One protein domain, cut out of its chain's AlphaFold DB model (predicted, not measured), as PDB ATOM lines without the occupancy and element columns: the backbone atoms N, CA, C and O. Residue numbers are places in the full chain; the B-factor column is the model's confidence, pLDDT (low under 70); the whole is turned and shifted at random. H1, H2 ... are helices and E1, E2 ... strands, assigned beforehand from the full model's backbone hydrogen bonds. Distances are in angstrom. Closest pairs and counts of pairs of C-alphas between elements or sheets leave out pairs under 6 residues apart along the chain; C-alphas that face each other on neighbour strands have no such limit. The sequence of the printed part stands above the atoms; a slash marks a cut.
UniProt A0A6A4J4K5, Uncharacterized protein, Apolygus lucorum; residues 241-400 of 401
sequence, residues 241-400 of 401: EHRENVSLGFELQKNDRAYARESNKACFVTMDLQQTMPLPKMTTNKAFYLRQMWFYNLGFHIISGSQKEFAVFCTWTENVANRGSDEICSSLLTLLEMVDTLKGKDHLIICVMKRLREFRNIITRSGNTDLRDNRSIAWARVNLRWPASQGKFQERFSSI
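Overview. This is residues 241 to 400 of the 401 residues of an uncharacterized protein of Apolygus lucorum (UniProt A0A6A4J4K5). A strongly twisted sheet of six strands lies between two helices, the long H1 slantwise over one face and H3 over the other; at one end the sheet is drawn out into a narrow arm of E2 and the first residues of E3, with the short H2 at its tip. H4 sits beside the start of H3, and H5 lies near H3, off the sheet. The printed part has 160 residues, with five named helices and six named strands in the order H1 E1 E2 H2 E3 E4 H3 E5 H4 E6 H5, a mixed class of helices and strands. The branched sheet is mixed, with E1 and E5 parallel and its other neighbour pairs antiparallel. The whole is only just compact, close to loose, with a radius of gyration of the C-alphas of 17.7 A and spans of 55 by 41 by 33 A.

Along the chain. The longest strand, E3, covers residues 293 to 303 and is 33.0 A long, from C-alpha 293 at (27.629, -0.805, 6.487) to C-alpha 303 at (45.578, 26.423, 1.132). E1 is residues 266 to 273, 23.3 A, and E4 residues 310 to 317, 23.7 A. E2 is residues 277 to 279, E5 347 to 353 and E6 379 to 385. H1, residues 241 to 262, is 31.5 A long and begins at C-alpha 241 at (36.482, 22.585, -27.292). H3 is residues 325 to 338, 19.9 A; H2 is 285 to 288, H4 359 to 363 and H5 392 to 398.

Arrangement. E3 has E1 and E2 on one side and E4 on the other side. N 270 and O 301 of E1 and E3 are 2.9 A apart, N 279 and O 293 of E2 and E3 2.8 A, and N 298 and O 314 of the hairpin E3 and E4 2.9 A, each within hydrogen-bond range. So are N 269 and O 349 of E1 and E5, 2.8 A, and N 350 and O 382 of E5 and E6, 2.9 A. H1 is on the sheet at a height of 10.4 A, over E1, E5 and E6; its closest C-alphas to E1 are those of Ala 260 and Cys 267, 5.1 A. H3, on the opposite face at 9.5 A, is over E4 and only just over E3, with 3 C-alphas falling on it; the C-alphas of Cys 314 and Ser 331 are the closest of E4 and H3, 6.2 A. H3 touches H4 with residues 325 to 329 alone, closest at the C-alphas of Ser 325 and Phe 359, 4.9 A; H4 only grazes the sheet. Every O i to N i+4 pair is within hydrogen-bond range in H1, H3 and H4, and 2 of 3 in H5; H2 is too short for one.

Size, cuts and confidence. The C-alphas of Asn 285 and Ser 389 are the two farthest apart, 58.3 A. The printed part has no cut, and the link from H4 to E6, 15 residues, is long. The mean pLDDT of the printed part is 71.5; residues 306 to 308, 343 to 344 and 352 to 400 are under 70.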
ATOM      1  N   GLU A 241      37.051  21.820 -28.398       79.31
ATOM      2  CA  GLU A 241      36.482  22.585 -27.292       79.31
ATOM      3  C   GLU A 241      36.605  21.843 -25.946       79.31
ATOM      4  O   GLU A 241      36.882  22.446 -24.910       79.31
ATOM      5  N   HIS A 242      36.433  20.515 -25.924       76.00
ATOM      6  CA  HIS A 242      36.632  19.726 -24.709       76.00
ATOM      7  C   HIS A 242      38.089  19.790 -24.226       76.00
ATOM      8  O   HIS A 242      38.326  19.987 -23.032       76.00
ATOM      9  N   ARG A 243      39.061  19.663 -25.141       74.44
ATOM     10  CA  ARG A 243      40.497  19.713 -24.821       74.44
ATOM     11  C   ARG A 243      40.916  21.084 -24.299       74.44
ATOM     12  O   ARG A 243      41.575  21.160 -23.260       74.44
ATOM     13  N   GLU A 244      40.494  22.143 -24.979       77.94
ATOM     14  CA  GLU A 244      40.774  23.527 -24.584       77.94
ATOM     15  C   GLU A 244      40.191  23.841 -23.211       77.94
ATOM     16  O   GLU A 244      40.891  24.352 -22.338       77.94
ATOM     17  N   ASN A 245      38.939  23.450 -22.974       75.38
ATOM     18  CA  ASN A 245      38.295  23.659 -21.688       75.38
ATOM     19  C   ASN A 245      39.027  22.923 -20.564       75.38
ATOM     20  O   ASN A 245      39.317  23.524 -19.534       75.38
ATOM     21  N   VAL A 246      39.377  21.646 -20.750       73.44
ATOM     22  CA  VAL A 246      40.142  20.890 -19.744       73.44
ATOM     23  C   VAL A 246      41.473  21.585 -19.432       73.44
ATOM     24  O   VAL A 246      41.803  21.745 -18.255       73.44
ATOM     25  N   SER A 247      42.197  22.050 -20.456       75.19
ATOM     26  CA  SER A 247      43.460  22.784 -20.294       75.19
ATOM     27  C   SER A 247      43.271  24.093 -19.524       75.19
ATOM     28  O   SER A 247      43.923  24.306 -18.500       75.19
ATOM     29  N   LEU A 248      42.321  24.928 -19.961       76.94
ATOM     30  CA  LEU A 248      41.984  26.202 -19.325       76.94
ATOM     31  C   LEU A 248      41.599  26.004 -17.861       76.94
ATOM     32  O   LEU A 248      41.990  26.776 -16.987       76.94
ATOM     33  N   GLY A 249      40.863  24.934 -17.579       75.56
ATOM     34  CA  GLY A 249      40.587  24.532 -16.223       75.56
ATOM     35  C   GLY A 249      41.871  24.383 -15.410       75.56
ATOM     36  O   GLY A 249      42.029  25.032 -14.372       75.56
ATOM     37  N   PHE A 250      42.743  23.456 -15.800       76.81
ATOM     38  CA  PHE A 250      43.936  23.159 -15.008       76.81
ATOM     39  C   PHE A 250      44.788  24.408 -14.758       76.81
ATOM     40  O   PHE A 250      45.315  24.575 -13.654       76.81
ATOM     41  N   GLU A 251      44.868  25.304 -15.740       79.31
ATOM     42  CA  GLU A 251      45.523  26.603 -15.600       79.31
ATOM     43  C   GLU A 251      44.845  27.494 -14.555       79.31
ATOM     44  O   GLU A 251      45.520  27.990 -13.652       79.31
ATOM     45  N   LEU A 252      43.516  27.634 -14.592       80.75
ATOM     46  CA  LEU A 252      42.766  28.381 -13.577       80.75
ATOM     47  C   LEU A 252      42.993  27.813 -12.172       80.75
ATOM     48  O   LEU A 252      43.293  28.563 -11.248       80.75
ATOM     49  N   GLN A 253      42.936  26.487 -12.012       80.94
ATOM     50  CA  GLN A 253      43.174  25.837 -10.721       80.94
ATOM     51  C   GLN A 253      44.612  26.062 -10.224       80.94
ATOM     52  O   GLN A 253      44.860  26.180  -9.024       80.94
ATOM     53  N   LYS A 254      45.594  26.097 -11.132       84.12
ATOM     54  CA  LYS A 254      46.989  26.410 -10.799       84.12
ATOM     55  C   LYS A 254      47.134  27.862 -10.334       84.12
ATOM     56  O   LYS A 254      47.774  28.094  -9.311       84.12
ATOM     57  N   ASN A 255      46.506  28.794 -11.044       85.25
ATOM     58  CA  ASN A 255      46.542  30.220 -10.727       85.25
ATOM     59  C   ASN A 255      45.831  30.522  -9.402       85.25
ATOM     60  O   ASN A 255      46.389  31.227  -8.565       85.25
ATOM     61  N   ASP A 256      44.661  29.927  -9.154       85.19
ATOM     62  CA  ASP A 256      43.916  30.108  -7.902       85.19
ATOM     63  C   ASP A 256      44.689  29.556  -6.690       85.19
ATOM     64  O   ASP A 256      44.704  30.176  -5.626       85.19
ATOM     65  N   ARG A 257      45.394  28.425  -6.853       86.75
ATOM     66  CA  ARG A 257      46.290  27.887  -5.814       86.75
ATOM     67  C   ARG A 257      47.469  28.810  -5.527       86.75
ATOM     68  O   ARG A 257      47.815  28.987  -4.366       86.75
ATOM     69  N   ALA A 258      48.095  29.378  -6.559       87.12
ATOM     70  CA  ALA A 258      49.180  30.343  -6.382       87.12
ATOM     71  C   ALA A 258      48.680  31.603  -5.661       87.12
ATOM     72  O   ALA A 258      49.251  32.005  -4.649       87.12
ATOM     73  N   TYR A 259      47.536  32.137  -6.096       86.06
ATOM     74  CA  TYR A 259      46.906  33.298  -5.479       86.06
ATOM     75  C   TYR A 259      46.586  33.078  -3.994       86.06
ATOM     76  O   TYR A 259      46.869  33.947  -3.173       86.06
ATOM     77  N   ALA A 260      46.052  31.911  -3.619       85.88
ATOM     78  CA  ALA A 260      45.750  31.594  -2.222       85.88
ATOM     79  C   ALA A 260      46.994  31.398  -1.335       85.88
ATOM     80  O   ALA A 260      46.877  31.516  -0.116       85.88
ATOM     81  N   ARG A 261      48.174  31.114  -1.907       86.12
ATOM     82  CA  ARG A 261      49.447  31.063  -1.159       86.12
ATOM     83  C   ARG A 261      50.015  32.455  -0.893       86.12
ATOM     84  O   ARG A 261      50.574  32.698   0.171       86.12
ATOM     85  N   GLU A 262      49.870  33.360  -1.855       85.00
ATOM     86  CA  GLU A 262      50.431  34.716  -1.786       85.00
ATOM     87  C   GLU A 262      49.500  35.700  -1.061       85.00
ATOM     88  O   GLU A 262      49.956  36.606  -0.362       85.00
ATOM     89  N   SER A 263      48.184  35.528  -1.202       81.62
ATOM     90  CA  SER A 263      47.180  36.434  -0.655       81.62
ATOM     91  C   SER A 263      46.699  35.996   0.724       81.62
ATOM     92  O   SER A 263      46.122  34.926   0.894       81.62
ATOM     93  N   ASN A 264      46.793  36.891   1.709       77.38
ATOM     94  CA  ASN A 264      46.147  36.685   3.007       77.38
ATOM     95  C   ASN A 264      44.626  36.899   2.977       77.38
ATOM     96  O   ASN A 264      43.967  36.585   3.966       77.38
ATOM     97  N   LYS A 265      44.066  37.390   1.866       80.44
ATOM     98  CA  LYS A 265      42.629  37.676   1.715       80.44
ATOM     99  C   LYS A 265      41.831  36.506   1.149       80.44
ATOM    100  O   LYS A 265      40.607  36.511   1.243       80.44
ATOM    101  N   ALA A 266      42.505  35.526   0.554       81.38
ATOM    102  CA  ALA A 266      41.862  34.406  -0.113       81.38
ATOM    103  C   ALA A 266      42.296  33.066   0.477       81.38
ATOM    104  O   ALA A 266      43.417  32.915   0.957       81.38
ATOM    105  N   CYS A 267      41.396  32.092   0.413       85.56
ATOM    106  CA  CYS A 267      41.687  30.700   0.705       85.56
ATOM    107  C   CYS A 267      41.211  29.821  -0.451       85.56
ATOM    108  O   CYS A 267      40.159  30.075  -1.040       85.56
ATOM    109  N   PHE A 268      41.988  28.791  -0.771       87.31
ATOM    110  CA  PHE A 268      41.637  27.776  -1.749       87.31
ATOM    111  C   PHE A 268      41.360  26.449  -1.043       87.31
ATOM    112  O   PHE A 268      42.206  25.941  -0.306       87.31
ATOM    113  N   VAL A 269      40.183  25.879  -1.297       87.50
ATOM    114  CA  VAL A 269      39.739  24.606  -0.730       87.50
ATOM    115  C   VAL A 269      39.399  23.646  -1.857       87.50
ATOM    116  O   VAL A 269      38.536  23.915  -2.692       87.50
ATOM    117  N   THR A 270      40.059  22.497  -1.861       87.75
ATOM    118  CA  THR A 270      39.664  21.340  -2.670       87.75
ATOM    119  C   THR A 270      38.959  20.336  -1.788       87.75
ATOM    120  O   THR A 270      39.486  19.995  -0.732       87.75
ATOM    121  N   MET A 271      37.801  19.850  -2.225       87.00
ATOM    122  CA  MET A 271      37.085  18.786  -1.528       87.00
ATOM    123  C   MET A 271      36.843  17.592  -2.442       87.00
ATOM    124  O   MET A 271      36.520  17.762  -3.623       87.00
ATOM    125  N   ASP A 272      36.989  16.398  -1.881       85.12
ATOM    126  CA  ASP A 272      36.665  15.144  -2.551       85.12
ATOM    127  C   ASP A 272      36.045  14.151  -1.566       85.12
ATOM    128  O   ASP A 272      36.459  14.050  -0.406       85.12
ATOM    129  N   LEU A 273      35.028  13.428  -2.040       86.19
ATOM    130  CA  LEU A 273      34.368  12.378  -1.275       86.19
ATOM    131  C   LEU A 273      34.955  11.032  -1.695       86.19
ATOM    132  O   LEU A 273      34.761  10.580  -2.829       86.19
ATOM    133  N   GLN A 274      35.637  10.377  -0.757       85.50
ATOM    134  CA  GLN A 274      36.276   9.092  -1.001       85.50
ATOM    135  C   GLN A 274      35.241   8.029  -1.407       85.50
ATOM    136  O   GLN A 274      34.073   8.068  -1.011       85.50
ATOM    137  N   GLN A 275      35.680   7.031  -2.184       83.88
ATOM    138  CA  GLN A 275      34.879   5.833  -2.439       83.88
ATOM    139  C   GLN A 275      34.373   5.226  -1.121       83.88
ATOM    140  O   GLN A 275      35.132   5.083  -0.164       83.88
ATOM    141  N   THR A 276      33.096   4.836  -1.100       86.88
ATOM    142  CA  THR A 276      32.446   4.220   0.062       86.88
ATOM    143  C   THR A 276      33.199   2.984   0.523       86.88
ATOM    144  O   THR A 276      33.446   2.074  -0.275       86.88
ATOM    145  N   MET A 277      33.534   2.939   1.810       88.69
ATOM    146  CA  MET A 277      34.284   1.830   2.393       88.69
ATOM    147  C   MET A 277      33.337   0.920   3.185       88.69
ATOM    148  O   MET A 277      32.629   1.421   4.056       88.69
ATOM    149  N   PRO A 278      33.291  -0.394   2.903       89.06
ATOM    150  CA  PRO A 278      32.476  -1.311   3.687       89.06
ATOM    151  C   PRO A 278      33.090  -1.530   5.069       89.06
ATOM    152  O   PRO A 278      34.283  -1.832   5.183       89.06
ATOM    153  N   LEU A 279      32.259  -1.459   6.106       87.38
ATOM    154  CA  LEU A 279      32.602  -1.819   7.475       87.38
ATOM    155  C   LEU A 279      31.734  -2.995   7.974       87.38
ATOM    156  O   LEU A 279      30.517  -2.989   7.775       87.38
ATOM    157  N   PRO A 280      32.340  -4.001   8.642       85.38
ATOM    158  CA  PRO A 280      33.782  -4.226   8.743       85.38
ATOM    159  C   PRO A 280      34.372  -4.693   7.403       85.38
ATOM    160  O   PRO A 280      33.714  -5.379   6.618       85.38
ATOM    161  N   LYS A 281      35.649  -4.378   7.157       80.75
ATOM    162  CA  LYS A 281      36.387  -4.929   6.016       80.75
ATOM    163  C   LYS A 281      36.703  -6.399   6.290       80.75
ATOM    164  O   LYS A 281      37.593  -6.710   7.076       80.75
ATOM    165  N   MET A 282      35.973  -7.301   5.643       80.44
ATOM    166  CA  MET A 282      36.132  -8.745   5.812       80.44
ATOM    167  C   MET A 282      36.743  -9.379   4.563       80.44
ATOM    168  O   MET A 282      36.409  -9.008   3.443       80.44
ATOM    169  N   THR A 283      37.610 -10.370   4.757       79.06
ATOM    170  CA  THR A 283      38.185 -11.192   3.677       79.06
ATOM    171  C   THR A 283      37.374 -12.462   3.404       79.06
ATOM    172  O   THR A 283      37.644 -13.180   2.448       79.06
ATOM    173  N   THR A 284      36.382 -12.765   4.245       80.94
ATOM    174  CA  THR A 284      35.553 -13.971   4.144       80.94
ATOM    175  C   THR A 284      34.451 -13.823   3.098       80.94
ATOM    176  O   THR A 284      33.712 -12.839   3.128       80.94
ATOM    177  N   ASN A 285      34.228 -14.863   2.287       76.81
ATOM    178  CA  ASN A 285      33.198 -14.889   1.235       76.81
ATOM    179  C   ASN A 285      31.773 -14.580   1.729       76.81
ATOM    180  O   ASN A 285      30.959 -14.080   0.961       76.81
ATOM    181  N   LYS A 286      31.462 -14.831   3.011       76.88
ATOM    182  CA  LYS A 286      30.155 -14.497   3.608       76.88
ATOM    183  C   LYS A 286      29.807 -13.009   3.484       76.88
ATOM    184  O   LYS A 286      28.639 -12.685   3.328       76.88
ATOM    185  N   ALA A 287      30.806 -12.125   3.499       75.31
ATOM    186  CA  ALA A 287      30.603 -10.684   3.380       75.31
ATOM    187  C   ALA A 287      30.036 -10.258   2.015       75.31
ATOM    188  O   ALA A 287      29.415  -9.211   1.930       75.31
ATOM    189  N   PHE A 288      30.192 -11.079   0.969       70.56
ATOM    190  CA  PHE A 288      29.592 -10.825  -0.345       70.56
ATOM    191  C   PHE A 288      28.064 -10.997  -0.342       70.56
ATOM    192  O   PHE A 288      27.361 -10.343  -1.103       70.56
ATOM    193  N   TYR A 289      27.551 -11.876   0.522       80.12
ATOM    194  CA  TYR A 289      26.126 -12.212   0.603       80.12
ATOM    195  C   TYR A 289      25.388 -11.439   1.700       80.12
ATOM    196  O   TYR A 289      24.179 -11.592   1.856       80.12
ATOM    197  N   LEU A 290      26.105 -10.629   2.480       81.19
ATOM    198  CA  LEU A 290      25.558  -9.847   3.581       81.19
ATOM    199  C   LEU A 290      25.725  -8.357   3.291       81.19
ATOM    200  O   LEU A 290      26.709  -7.933   2.690       81.19
ATOM    201  N   ARG A 291      24.772  -7.542   3.750       81.12
ATOM    202  CA  ARG A 291      24.878  -6.085   3.641       81.12
ATOM    203  C   ARG A 291      25.937  -5.579   4.619       81.12
ATOM    204  O   ARG A 291      25.776  -5.717   5.830       81.12
ATOM    205  N   GLN A 292      27.004  -4.992   4.087       86.25
ATOM    206  CA  GLN A 292      28.003  -4.265   4.871       86.25
ATOM    207  C   GLN A 292      27.552  -2.813   5.066       86.25
ATOM    208  O   GLN A 292      26.875  -2.257   4.203       86.25
ATOM    209  N   MET A 293      27.921  -2.211   6.198       89.19
ATOM    210  CA  MET A 293      27.629  -0.805   6.487       89.19
ATOM    211  C   MET A 293      28.600   0.088   5.718       89.19
ATOM    212  O   MET A 293      29.803  -0.181   5.717       89.19
ATOM    213  N   TRP A 294      28.114   1.165   5.102       92.06
ATOM    214  CA  TRP A 294      29.010   2.119   4.449       92.06
ATOM    215  C   TRP A 294      29.623   3.121   5.424       92.06
ATOM    216  O   TRP A 294      28.950   3.688   6.283       92.06
ATOM    217  N   PHE A 295      30.917   3.359   5.244       92.94
ATOM    218  CA  PHE A 295      31.655   4.462   5.837       92.94
ATOM    219  C   PHE A 295      31.963   5.507   4.770       92.94
ATOM    220  O   PHE A 295      32.452   5.184   3.677       92.94
ATOM    221  N   TYR A 296      31.684   6.757   5.113       93.12
ATOM    222  CA  TYR A 296      31.867   7.925   4.274       93.12
ATOM    223  C   TYR A 296      32.996   8.789   4.832       93.12
ATOM    224  O   TYR A 296      33.114   8.979   6.043       93.12
ATOM    225  N   ASN A 297      33.839   9.299   3.934       92.00
ATOM    226  CA  ASN A 297      34.962  10.165   4.270       92.00
ATOM    227  C   ASN A 297      35.047  11.311   3.261       92.00
ATOM    228  O   ASN A 297      35.385  11.090   2.095       92.00
ATOM    229  N   LEU A 298      34.730  12.519   3.717       91.44
ATOM    230  CA  LEU A 298      34.852  13.754   2.955       91.44
ATOM    231  C   LEU A 298      36.138  14.467   3.367       91.44
ATOM    232  O   LEU A 298      36.275  14.913   4.506       91.44
ATOM    233  N   GLY A 299      37.081  14.572   2.434       90.81
ATOM    234  CA  GLY A 299      38.343  15.265   2.650       90.81
ATOM    235  C   GLY A 299      38.287  16.699   2.142       90.81
ATOM    236  O   GLY A 299      37.872  16.940   1.009       90.81
ATOM    237  N   PHE A 300      38.774  17.634   2.949       90.31
ATOM    238  CA  PHE A 300      39.034  19.020   2.582       90.31
ATOM    239  C   PHE A 300      40.535  19.263   2.623       90.31
ATOM    240  O   PHE A 300      41.168  19.033   3.647       90.31
ATOM    241  N   HIS A 301      41.103  19.761   1.535       89.88
ATOM    242  CA  HIS A 301      42.489  20.203   1.472       89.88
ATOM    243  C   HIS A 301      42.522  21.718   1.302       89.88
ATOM    244  O   HIS A 301      41.942  22.249   0.351       89.88
ATOM    245  N   ILE A 302      43.191  22.400   2.227       88.69
ATOM    246  CA  ILE A 302      43.077  23.841   2.435       88.69
ATOM    247  C   ILE A 302      44.433  24.504   2.213       88.69
ATOM    248  O   ILE A 302      45.457  24.076   2.749       88.69
ATOM    249  N   ILE A 303      44.421  25.578   1.428       88.06
ATOM    250  CA  ILE A 303      45.578  26.423   1.132       88.06
ATOM    251  C   ILE A 303      45.206  27.862   1.492       88.06
ATOM    252  O   ILE A 303      44.237  28.410   0.961       88.06
ATOM    253  N   SER A 304      45.949  28.476   2.411       83.69
ATOM    254  CA  SER A 304      45.693  29.847   2.863       83.69
ATOM    255  C   SER A 304      46.968  30.513   3.389       83.69
ATOM    256  O   SER A 304      47.425  30.208   4.492       83.69
ATOM    257  N   GLY A 305      47.481  31.489   2.638       77.00
ATOM    258  CA  GLY A 305      48.653  32.287   2.994       77.00
ATOM    259  C   GLY A 305      49.930  31.458   3.172       77.00
ATOM    260  O   GLY A 305      50.082  30.381   2.599       77.00
ATOM    261  N   SER A 306      50.847  31.963   4.003       60.66
ATOM    262  CA  SER A 306      52.148  31.341   4.298       60.66
ATOM    263  C   SER A 306      52.104  30.203   5.329       60.66
ATOM    264  O   SER A 306      53.152  29.649   5.673       60.66
ATOM    265  N   GLN A 307      50.924  29.841   5.845       62.47
ATOM    266  CA  GLN A 307      50.788  28.673   6.716       62.47
ATOM    267  C   GLN A 307      50.874  27.371   5.911       62.47
ATOM    268  O   GLN A 307      50.550  27.327   4.724       62.47
ATOM    269  N   LYS A 308      51.329  26.294   6.565       66.12
ATOM    270  CA  LYS A 308      51.424  24.967   5.944       66.12
ATOM    271  C   LYS A 308      50.044  24.509   5.474       66.12
ATOM    272  O   LYS A 308      49.093  24.547   6.247       66.12
ATOM    273  N   GLU A 309      49.977  24.055   4.226       83.75
ATOM    274  CA  GLU A 309      48.815  23.366   3.661       83.75
ATOM    275  C   GLU A 309      48.399  22.216   4.592       83.75
ATOM    276  O   GLU A 309      49.254  21.480   5.094       83.75
ATOM    277  N   PHE A 310      47.101  22.082   4.858       86.19
ATOM    278  CA  PHE A 310      46.580  21.058   5.761       86.19
ATOM    279  C   PHE A 310      45.270  20.472   5.243       86.19
ATOM    280  O   PHE A 310      44.589  21.056   4.394       86.19
ATOM    281  N   ALA A 311      44.935  19.290   5.759       90.25
ATOM    282  CA  ALA A 311      43.735  18.562   5.390       90.25
ATOM    283  C   ALA A 311      42.844  18.304   6.607       90.25
ATOM    284  O   ALA A 311      43.341  18.018   7.696       90.25
ATOM    285  N   VAL A 312      41.533  18.383   6.402       90.75
ATOM    286  CA  VAL A 312      40.500  18.059   7.390       90.75
ATOM    287  C   VAL A 312      39.600  16.983   6.802       90.75
ATOM    288  O   VAL A 312      39.226  17.063   5.635       90.75
ATOM    289  N   PHE A 313      39.252  15.979   7.602       92.69
ATOM    290  CA  PHE A 313      38.402  14.871   7.180       92.69
ATOM    291  C   PHE A 313      37.127  14.840   8.016       92.69
ATOM    292  O   PHE A 313      37.188  14.715   9.239       92.69
ATOM    293  N   CYS A 314      35.978  14.922   7.353       92.25
ATOM    294  CA  CYS A 314      34.673  14.690   7.958       92.25
ATOM    295  C   CYS A 314      34.262  13.251   7.655       92.25
ATOM    296  O   CYS A 314      34.152  12.863   6.491       92.25
ATOM    297  N   THR A 315      34.063  12.449   8.699       93.62
ATOM    298  CA  THR A 315      33.727  11.028   8.562       93.62
ATOM    299  C   THR A 315      32.412  10.715   9.254       93.62
ATOM    300  O   THR A 315      32.122  11.254  10.320       93.62
ATOM    301  N   TRP A 316      31.604   9.860   8.632       94.38
ATOM    302  CA  TRP A 316      30.349   9.372   9.197       94.38
ATOM    303  C   TRP A 316      29.979   8.019   8.584       94.38
ATOM    304  O   TRP A 316      30.525   7.602   7.560       94.38
ATOM    305  N   THR A 317      29.069   7.300   9.230       93.62
ATOM    306  CA  THR A 317      28.585   5.988   8.788       93.62
ATOM    307  C   THR A 317      27.155   6.076   8.261       93.62
ATOM    308  O   THR A 317      26.415   7.004   8.578       93.62
ATOM    309  N   GLU A 318      26.747   5.079   7.477       91.19
ATOM    310  CA  GLU A 318      25.410   4.979   6.868       91.19
ATOM    311  C   GLU A 318      24.253   5.048   7.872       91.19
ATOM    312  O   GLU A 318      23.165   5.489   7.519       91.19
ATOM    313  N   ASN A 319      24.469   4.652   9.129       91.50
ATOM    314  CA  ASN A 319      23.454   4.761  10.180       91.50
ATOM    315  C   ASN A 319      23.322   6.174  10.778       91.50
ATOM    316  O   ASN A 319      22.395   6.403  11.547       91.50
ATOM    317  N   VAL A 320      24.266   7.078  10.496       92.81
ATOM    318  CA  VAL A 320      24.261   8.458  11.003       92.81
ATOM    319  C   VAL A 320      23.593   9.383   9.995       92.81
ATOM    320  O   VAL A 320      22.700  10.139  10.364       92.81
ATOM    321  N   ALA A 321      24.021   9.325   8.734       91.56
ATOM    322  CA  ALA A 321      23.490  10.170   7.672       91.56
ATOM    323  C   ALA A 321      23.743   9.553   6.286       91.56
ATOM    324  O   ALA A 321      24.543   8.619   6.139       91.56
ATOM    325  N   ASN A 322      23.075  10.088   5.262       88.38
ATOM    326  CA  ASN A 322      23.300   9.692   3.877       88.38
ATOM    327  C   ASN A 322      24.581  10.349   3.339       88.38
ATOM    328  O   ASN A 322      25.405  10.864   4.083       88.38
ATOM    329  N   ARG A 323      24.811  10.285   2.028       83.88
ATOM    330  CA  ARG A 323      25.971  10.907   1.363       83.88
ATOM    331  C   ARG A 323      25.554  11.975   0.351       83.88
ATOM    332  O   ARG A 323      26.200  12.125  -0.687       83.88
ATOM    333  N   GLY A 324      24.407  12.598   0.600       82.75
ATOM    334  CA  GLY A 324      23.801  13.588  -0.272       82.75
ATOM    335  C   GLY A 324      24.433  14.963  -0.101       82.75
ATOM    336  O   GLY A 324      25.415  15.159   0.619       82.75
ATOM    337  N   SER A 325      23.864  15.936  -0.802       80.12
ATOM    338  CA  SER A 325      24.319  17.323  -0.755       80.12
ATOM    339  C   SER A 325      24.251  17.945   0.636       80.12
ATOM    340  O   SER A 325      25.112  18.756   0.968       80.12
ATOM    341  N   ASP A 326      23.275  17.546   1.448       82.31
ATOM    342  CA  ASP A 326      23.026  18.150   2.757       82.31
ATOM    343  C   ASP A 326      24.112  17.756   3.761       82.31
ATOM    344  O   ASP A 326      24.620  18.612   4.487       82.31
ATOM    345  N   GLU A 327      24.583  16.505   3.733       87.12
ATOM    346  CA  GLU A 327      25.712  16.070   4.561       87.12
ATOM    347  C   GLU A 327      27.029  16.743   4.155       87.12
ATOM    348  O   GLU A 327      27.857  17.082   5.009       87.12
ATOM    349  N   ILE A 328      27.217  16.997   2.856       85.88
ATOM    350  CA  ILE A 328      28.376  17.745   2.348       85.88
ATOM    351  C   ILE A 328      28.297  19.210   2.806       85.88
ATOM    352  O   ILE A 328      29.306  19.767   3.240       85.88
ATOM    353  N   CYS A 329      27.110  19.830   2.760       82.88
ATOM    354  CA  CYS A 329      26.873  21.193   3.248       82.88
ATOM    355  C   CYS A 329      27.127  21.297   4.749       82.88
ATOM    356  O   CYS A 329      27.868  22.182   5.174       82.88
ATOM    357  N   SER A 330      26.572  20.373   5.535       85.44
ATOM    358  CA  SER A 330      26.801  20.306   6.978       85.44
ATOM    359  C   SER A 330      28.290  20.171   7.287       85.44
ATOM    360  O   SER A 330      28.810  20.906   8.118       85.44
ATOM    361  N   SER A 331      29.006  19.302   6.568       88.50
ATOM    362  CA  SER A 331      30.452  19.124   6.743       88.50
ATOM    363  C   SER A 331      31.246  20.387   6.390       88.50
ATOM    364  O   SER A 331      32.200  20.731   7.085       88.50
ATOM    365  N   LEU A 332      30.852  21.109   5.333       84.69
ATOM    366  CA  LEU A 332      31.473  22.386   4.970       84.69
ATOM    367  C   LEU A 332      31.203  23.468   6.026       84.69
ATOM    368  O   LEU A 332      32.103  24.242   6.340       84.69
ATOM    369  N   LEU A 333      29.994  23.526   6.588       83.69
ATOM    370  CA  LEU A 333      29.668  24.448   7.679       83.69
ATOM    371  C   LEU A 333      30.510  24.146   8.920       83.69
ATOM    372  O   LEU A 333      31.167  25.046   9.441       83.69
ATOM    373  N   THR A 334      30.591  22.876   9.322       85.81
ATOM    374  CA  THR A 334      31.456  22.439  10.426       85.81
ATOM    375  C   THR A 334      32.917  22.817  10.182       85.81
ATOM    376  O   THR A 334      33.590  23.299  11.091       85.81
ATOM    377  N   LEU A 335      33.413  22.673   8.949       86.25
ATOM    378  CA  LEU A 335      34.762  23.104   8.582       86.25
ATOM    379  C   LEU A 335      34.965  24.612   8.795       86.25
ATOM    380  O   LEU A 335      35.971  25.018   9.371       86.25
ATOM    381  N   LEU A 336      34.020  25.440   8.340       81.75
ATOM    382  CA  LEU A 336      34.086  26.900   8.484       81.75
ATOM    383  C   LEU A 336      34.051  27.343   9.953       81.75
ATOM    384  O   LEU A 336      34.680  28.338  10.316       81.75
ATOM    385  N   GLU A 337      33.343  26.604  10.802       81.88
ATOM    386  CA  GLU A 337      33.263  26.871  12.240       81.88
ATOM    387  C   GLU A 337      34.522  26.433  12.992       81.88
ATOM    388  O   GLU A 337      34.988  27.154  13.878       81.88
ATOM    389  N   MET A 338      35.094  25.282  12.635       80.75
ATOM    390  CA  MET A 338      36.242  24.698  13.335       80.75
ATOM    391  C   MET A 338      37.590  25.275  12.894       80.75
ATOM    392  O   MET A 338      38.543  25.265  13.670       80.75
ATOM    393  N   VAL A 339      37.701  25.757  11.656       81.31
ATOM    394  CA  VAL A 339      38.982  26.171  11.079       81.31
ATOM    395  C   VAL A 339      39.119  27.692  11.104       81.31
ATOM    396  O   VAL A 339      38.682  28.399  10.196       81.31
ATOM    397  N   ASP A 340      39.802  28.204  12.127       75.19
ATOM    398  CA  ASP A 340      39.997  29.647  12.324       75.19
ATOM    399  C   ASP A 340      40.734  30.337  11.170       75.19
ATOM    400  O   ASP A 340      40.523  31.518  10.921       75.19
ATOM    401  N   THR A 341      41.557  29.614  10.407       71.31
ATOM    402  CA  THR A 341      42.276  30.174   9.249       71.31
ATOM    403  C   THR A 341      41.356  30.530   8.079       71.31
ATOM    404  O   THR A 341      41.744  31.325   7.218       71.31
ATOM    405  N   LEU A 342      40.140  29.975   8.054       71.88
ATOM    406  CA  LEU A 342      39.084  30.352   7.116       71.88
ATOM    407  C   LEU A 342      38.309  31.584   7.605       71.88
ATOM    408  O   LEU A 342      37.723  32.303   6.792       71.88
ATOM    409  N   LYS A 343      38.328  31.862   8.915       68.44
ATOM    410  CA  LYS A 343      37.655  33.019   9.509       68.44
ATOM    411  C   LYS A 343      38.430  34.294   9.163       68.44
ATOM    412  O   LYS A 343      39.647  34.367   9.300       68.44
ATOM    413  N   GLY A 344      37.717  35.315   8.686       65.44
ATOM    414  CA  GLY A 344      38.309  36.612   8.324       65.44
ATOM    415  C   GLY A 344      38.938  36.686   6.926       65.44
ATOM    416  O   GLY A 344      39.607  37.669   6.621       65.44
ATOM    417  N   LYS A 345      38.729  35.678   6.067       72.81
ATOM    418  CA  LYS A 345      39.079  35.751   4.640       72.81
ATOM    419  C   LYS A 345      37.974  36.456   3.853       72.81
ATOM    420  O   LYS A 345      36.793  36.173   4.045       72.81
ATOM    421  N   ASP A 346      38.363  37.322   2.920       71.38
ATOM    422  CA  ASP A 346      37.429  38.026   2.031       71.38
ATOM    423  C   ASP A 346      36.843  37.079   0.977       71.38
ATOM    424  O   ASP A 346      35.701  37.250   0.543       71.38
ATOM    425  N   HIS A 347      37.639  36.091   0.550       74.94
ATOM    426  CA  HIS A 347      37.326  35.197  -0.559       74.94
ATOM    427  C   HIS A 347      37.622  33.731  -0.227       74.94
ATOM    428  O   HIS A 347      38.742  33.380   0.147       74.94
ATOM    429  N   LEU A 348      36.642  32.859  -0.460       78.81
ATOM    430  CA  LEU A 348      36.808  31.408  -0.413       78.81
ATOM    431  C   LEU A 348      36.620  30.830  -1.818       78.81
ATOM    432  O   LEU A 348      35.543  30.949  -2.402       78.81
ATOM    433  N   ILE A 349      37.679  30.225  -2.355       82.19
ATOM    434  CA  ILE A 349      37.701  29.572  -3.664       82.19
ATOM    435  C   ILE A 349      37.555  28.073  -3.436       82.19
ATOM    436  O   ILE A 349      38.474  27.422  -2.945       82.19
ATOM    437  N   ILE A 350      36.406  27.519  -3.806       80.94
ATOM    438  CA  ILE A 350      36.129  26.092  -3.661       80.94
ATOM    439  C   ILE A 350      36.242  25.412  -5.021       80.94
ATOM    440  O   ILE A 350      35.567  25.803  -5.975       80.94
ATOM    441  N   CYS A 351      37.074  24.374  -5.093       78.25
ATOM    442  CA  CYS A 351      37.194  23.491  -6.243       78.25
ATOM    443  C   CYS A 351      36.628  22.110  -5.891       78.25
ATOM    444  O   CYS A 351      37.159  21.403  -5.032       78.25
ATOM    445  N   VAL A 352      35.533  21.743  -6.554       69.56
ATOM    446  CA  VAL A 352      34.770  20.524  -6.259       69.56
ATOM    447  C   VAL A 352      34.926  19.525  -7.401       69.56
ATOM    448  O   VAL A 352      34.665  19.894  -8.545       69.56
ATOM    449  N   MET A 353      35.300  18.270  -7.122       63.25
ATOM    450  CA  MET A 353      35.355  17.219  -8.151       63.25
ATOM    451  C   MET A 353      33.944  16.757  -8.576       63.25
ATOM    452  O   MET A 353      33.005  16.729  -7.781       63.25
ATOM    453  N   LYS A 354      33.786  16.386  -9.857       54.28
ATOM    454  CA  LYS A 354      32.521  16.131 -10.594       54.28
ATOM    455  C   LYS A 354      31.435  15.311  -9.872       54.28
ATOM    456  O   LYS A 354      30.266  15.442 -10.234       54.28
ATOM    457  N   ARG A 355      31.787  14.461  -8.899       52.03
ATOM    458  CA  ARG A 355      30.846  13.585  -8.171       52.03
ATOM    459  C   ARG A 355      29.886  14.322  -7.238       52.03
ATOM    460  O   ARG A 355      28.870  13.746  -6.877       52.03
ATOM    461  N   LEU A 356      30.141  15.586  -6.911       52.16
ATOM    462  CA  LEU A 356      29.310  16.372  -5.989       52.16
ATOM    463  C   LEU A 356      28.378  17.336  -6.751       52.16
ATOM    464  O   LEU A 356      28.115  18.450  -6.318       52.16
ATOM    465  N   ARG A 357      27.892  16.938  -7.936       48.62
ATOM    466  CA  ARG A 357      27.114  17.804  -8.846       48.62
ATOM    467  C   ARG A 357      25.799  18.311  -8.237       48.62
ATOM    468  O   ARG A 357      25.346  19.382  -8.621       48.62
ATOM    469  N   GLU A 358      25.222  17.584  -7.284       48.44
ATOM    470  CA  GLU A 358      24.002  17.978  -6.557       48.44
ATOM    471  C   GLU A 358      24.246  19.167  -5.610       48.44
ATOM    472  O   GLU A 358      23.396  20.045  -5.480       48.44
ATOM    473  N   PHE A 359      25.467  19.294  -5.079       52.72
ATOM    474  CA  PHE A 359      25.922  20.414  -4.246       52.72
ATOM    475  C   PHE A 359      25.904  21.765  -4.990       52.72
ATOM    476  O   PHE A 359      25.710  22.825  -4.394       52.72
ATOM    477  N   ARG A 360      26.048  21.731  -6.327       49.88
ATOM    478  CA  ARG A 360      26.036  22.911  -7.211       49.88
ATOM    479  C   ARG A 360      24.732  23.698  -7.101       49.88
ATOM    480  O   ARG A 360      24.785  24.922  -7.065       49.88
ATOM    481  N   ASN A 361      23.592  23.003  -7.055       48.75
ATOM    482  CA  ASN A 361      22.267  23.629  -7.096       48.75
ATOM    483  C   ASN A 361      21.923  24.359  -5.789       48.75
ATOM    484  O   ASN A 361      21.194  25.353  -5.809       48.75
ATOM    485  N   ILE A 362      22.482  23.896  -4.672       48.56
ATOM    486  CA  ILE A 362      22.264  24.471  -3.343       48.56
ATOM    487  C   ILE A 362      23.053  25.772  -3.178       48.56
ATOM    488  O   ILE A 362      22.473  26.788  -2.804       48.56
ATOM    489  N   ILE A 363      24.331  25.806  -3.574       50.38
ATOM    490  CA  ILE A 363      25.143  27.033  -3.467       50.38
ATOM    491  C   ILE A 363      24.665  28.137  -4.428       50.38
ATOM    492  O   ILE A 363      24.738  29.324  -4.106       50.38
ATOM    493  N   THR A 364      24.119  27.790  -5.598       46.56
ATOM    494  CA  THR A 364      23.538  28.787  -6.518       46.56
ATOM    495  C   THR A 364      22.363  29.565  -5.924       46.56
ATOM    496  O   THR A 364      22.109  30.684  -6.364       46.56
ATOM    497  N   ARG A 365      21.653  29.018  -4.928       43.66
ATOM    498  CA  ARG A 365      20.489  29.678  -4.313       43.66
ATOM    499  C   ARG A 365      20.860  30.719  -3.243       43.66
ATOM    500  O   ARG A 365      20.020  31.554  -2.928       43.66
ATOM    501  N   SER A 366      22.095  30.734  -2.725       42.38
ATOM    502  CA  SER A 366      22.488  31.566  -1.566       42.38
ATOM    503  C   SER A 366      23.120  32.945  -1.885       42.38
ATOM    504  O   SER A 366      23.322  33.749  -0.972       42.38
ATOM    505  N   GLY A 367      23.367  33.275  -3.163       36.44
ATOM    506  CA  GLY A 367      23.691  34.638  -3.644       36.44
ATOM    507  C   GLY A 367      25.179  35.066  -3.678       36.44
ATOM    508  O   GLY A 367      25.990  34.618  -2.877       36.44
ATOM    509  N   ASN A 368      25.493  35.974  -4.624       39.84
ATOM    510  CA  ASN A 368      26.802  36.556  -5.008       39.84
ATOM    511  C   ASN A 368      27.932  35.553  -5.303       39.84
ATOM    512  O   ASN A 368      29.010  35.595  -4.711       39.84
ATOM    513  N   THR A 369      27.689  34.678  -6.278       44.72
ATOM    514  CA  THR A 369      28.680  33.750  -6.830       44.72
ATOM    515  C   THR A 369      29.009  34.128  -8.275       44.72
ATOM    516  O   THR A 369      28.118  34.252  -9.109       44.72
ATOM    517  N   ASP A 370      30.295  34.315  -8.582       39.84
ATOM    518  CA  ASP A 370      30.768  34.430  -9.967       39.84
ATOM    519  C   ASP A 370      31.098  33.014 -10.464       39.84
ATOM    520  O   ASP A 370      32.153  32.447 -10.155       39.84
ATOM    521  N   LEU A 371      30.117  32.384 -11.114       38.22
ATOM    522  CA  LEU A 371      30.188  31.008 -11.601       38.22
ATOM    523  C   LEU A 371      30.640  31.001 -13.059       38.22
ATOM    524  O   LEU A 371      29.861  31.290 -13.966       38.22
ATOM    525  N   ARG A 372      31.884  30.585 -13.305       43.28
ATOM    526  CA  ARG A 372      32.321  30.201 -14.652       43.28
ATOM    527  C   ARG A 372      32.020  28.719 -14.860       43.28
ATOM    528  O   ARG A 372      32.786  27.856 -14.437       43.28
ATOM    529  N   ASP A 373      30.859  28.438 -15.450       37.91
ATOM    530  CA  ASP A 373      30.455  27.089 -15.858       37.91
ATOM    531  C   ASP A 373      31.260  26.681 -17.088       37.91
ATOM    532  O   ASP A 373      31.190  27.337 -18.124       37.91
ATOM    533  N   ASN A 374      31.998  25.583 -16.984       42.53
ATOM    534  CA  ASN A 374      32.571  24.947 -18.154       42.53
ATOM    535  C   ASN A 374      32.152  23.476 -18.140       42.53
ATOM    536  O   ASN A 374      32.746  22.637 -17.458       42.53
ATOM    537  N   ARG A 375      31.040  23.181 -18.831       38.50
ATOM    538  CA  ARG A 375      30.301  21.896 -18.785       38.50
ATOM    539  C   ARG A 375      31.152  20.675 -19.163       38.50
ATOM    540  O   ARG A 375      30.772  19.535 -18.891       38.50
ATOM    541  N   SER A 376      32.301  20.925 -19.767       35.09
ATOM    542  CA  SER A 376      33.316  20.008 -20.275       35.09
ATOM    543  C   SER A 376      34.344  19.563 -19.216       35.09
ATOM    544  O   SER A 376      34.928  18.489 -19.371       35.09
ATOM    545  N   ILE A 377      34.529  20.288 -18.103       43.56
ATOM    546  CA  ILE A 377      35.628  20.059 -17.139       43.56
ATOM    547  C   ILE A 377      35.166  19.260 -15.907       43.56
ATOM    548  O   ILE A 377      34.006  19.304 -15.509       43.56
ATOM    549  N   ALA A 378      36.070  18.476 -15.304       46.81
ATOM    550  CA  ALA A 378      35.812  17.581 -14.172       46.81
ATOM    551  C   ALA A 378      35.562  18.247 -12.803       46.81
ATOM    552  O   ALA A 378      35.499  17.542 -11.796       46.81
ATOM    553  N   TRP A 379      35.402  19.567 -12.743       52.16
ATOM    554  CA  TRP A 379      35.246  20.287 -11.484       52.16
ATOM    555  C   TRP A 379      34.529  21.625 -11.658       52.16
ATOM    556  O   TRP A 379      34.411  22.140 -12.769       52.16
ATOM    557  N   ALA A 380      34.047  22.181 -10.547       56.06
ATOM    558  CA  ALA A 380      33.397  23.488 -10.487       56.06
ATOM    559  C   ALA A 380      34.179  24.437  -9.574       56.06
ATOM    560  O   ALA A 380      34.689  24.012  -8.535       56.06
ATOM    561  N   ARG A 381      34.262  25.714  -9.970       59.38
ATOM    562  CA  ARG A 381      34.809  26.802  -9.154       59.38
ATOM    563  C   ARG A 381      33.664  27.593  -8.540       59.38
ATOM    564  O   ARG A 381      32.806  28.088  -9.266       59.38
ATOM    565  N   VAL A 382      33.699  27.760  -7.224       63.28
ATOM    566  CA  VAL A 382      32.789  28.645  -6.493       63.28
ATOM    567  C   VAL A 382      33.624  29.675  -5.746       63.28
ATOM    568  O   VAL A 382      34.479  29.306  -4.947       63.28
ATOM    569  N   ASN A 383      33.371  30.958  -6.005       60.09
ATOM    570  CA  ASN A 383      33.933  32.055  -5.225       60.09
ATOM    571  C   ASN A 383      32.855  32.559  -4.260       60.09
ATOM    572  O   ASN A 383      31.854  33.119  -4.705       60.09
ATOM    573  N   LEU A 384      33.063  32.374  -2.959       63.22
ATOM    574  CA  LEU A 384      32.228  32.981  -1.923       63.22
ATOM    575  C   LEU A 384      32.931  34.232  -1.398       63.22
ATOM    576  O   LEU A 384      34.129  34.191  -1.108       63.22
ATOM    577  N   ARG A 385      32.198  35.344  -1.297       55.34
ATOM    578  CA  ARG A 385      32.705  36.604  -0.744       55.34
ATOM    579  C   ARG A 385      32.065  36.865   0.611       55.34
ATOM    580  O   ARG A 385      30.838  36.886   0.701       55.34
ATOM    581  N   TRP A 386      32.875  37.086   1.642       55.66
ATOM    582  CA  TRP A 386      32.350  37.423   2.963       55.66
ATOM    583  C   TRP A 386      31.888  38.892   2.973       55.66
ATOM    584  O   TRP A 386      32.667  39.774   2.599       55.66
ATOM    585  N   PRO A 387      30.633  39.210   3.347       41.56
ATOM    586  CA  PRO A 387      30.240  40.597   3.555       41.56
ATOM    587  C   PRO A 387      31.018  41.174   4.744       41.56
ATOM    588  O   PRO A 387      31.150  40.525   5.775       41.56
ATOM    589  N   ALA A 388      31.505  42.411   4.621       38.09
ATOM    590  CA  ALA A 388      32.338  43.077   5.631       38.09
ATOM    591  C   ALA A 388      31.672  43.242   7.020       38.09
ATOM    592  O   ALA A 388      32.340  43.594   7.988       38.09
ATOM    593  N   SER A 389      30.369  42.967   7.148       37.69
ATOM    594  CA  SER A 389      29.672  42.852   8.429       37.69
ATOM    595  C   SER A 389      29.739  41.405   8.935       37.69
ATOM    596  O   SER A 389      29.180  40.508   8.298       37.69
ATOM    597  N   GLN A 390      30.396  41.183  10.074       39.16
ATOM    598  CA  GLN A 390      30.451  39.893  10.770       39.16
ATOM    599  C   GLN A 390      29.072  39.188  10.812       39.16
ATOM    600  O   GLN A 390      28.057  39.824  11.084       39.16
ATOM    601  N   GLY A 391      29.043  37.876  10.536       42.91
ATOM    602  CA  GLY A 391      27.959  36.970  10.957       42.91
ATOM    603  C   GLY A 391      26.922  36.484   9.927       42.91
ATOM    604  O   GLY A 391      26.238  35.505  10.199       42.91
ATOM    605  N   LYS A 392      26.784  37.067   8.728       42.97
ATOM    606  CA  LYS A 392      25.565  36.828   7.909       42.97
ATOM    607  C   LYS A 392      25.533  35.592   6.992       42.97
ATOM    608  O   LYS A 392      24.512  35.366   6.342       42.97
ATOM    609  N   PHE A 393      26.596  34.788   6.898       38.00
ATOM    610  CA  PHE A 393      26.532  33.540   6.112       38.00
ATOM    611  C   PHE A 393      25.877  32.396   6.901       38.00
ATOM    612  O   PHE A 393      25.092  31.650   6.322       38.00
ATOM    613  N   GLN A 394      26.117  32.321   8.219       38.25
ATOM    614  CA  GLN A 394      25.456  31.355   9.107       38.25
ATOM    615  C   GLN A 394      23.931  31.516   9.057       38.25
ATOM    616  O   GLN A 394      23.250  30.537   8.793       38.25
ATOM    617  N   GLU A 395      23.408  32.744   9.168       34.72
ATOM    618  CA  GLU A 395      21.959  33.026   9.115       34.72
ATOM    619  C   GLU A 395      21.312  32.762   7.743       34.72
ATOM    620  O   GLU A 395      20.121  32.463   7.657       34.72
ATOM    621  N   ARG A 396      22.069  32.870   6.640       35.78
ATOM    622  CA  ARG A 396      21.546  32.584   5.291       35.78
ATOM    623  C   ARG A 396      21.556  31.101   4.950       35.78
ATOM    624  O   ARG A 396      20.680  30.668   4.217       35.78
ATOM    625  N   PHE A 397      22.516  30.330   5.453       33.56
ATOM    626  CA  PHE A 397      22.523  28.880   5.254       33.56
ATOM    627  C   PHE A 397      21.533  28.175   6.189       33.56
ATOM    628  O   PHE A 397      20.868  27.247   5.748       33.56
ATOM    629  N   SER A 398      21.360  28.652   7.426       30.25
ATOM    630  CA  SER A 398      20.363  28.114   8.364       30.25
ATOM    631  C   SER A 398      18.917  28.522   8.065       30.25
ATOM    632  O   SER A 398      18.008  27.917   8.609       30.25
ATOM    633  N   SER A 399      18.678  29.528   7.215       31.20
ATOM    634  CA  SER A 399      17.325  29.890   6.745       31.20
ATOM    635  C   SER A 399      16.936  29.236   5.414       31.20
ATOM    636  O   SER A 399      15.796  29.378   4.974       31.20
ATOM    637  N   ILE A 400      17.872  28.534   4.762       36.22
ATOM    638  CA  ILE A 400      17.641  27.770   3.523       36.22
ATOM    639  C   ILE A 400      17.374  26.279   3.823       36.22
ATOM    640  O   ILE A 400      16.939  25.557   2.925       36.22
TER     641      ILE A 400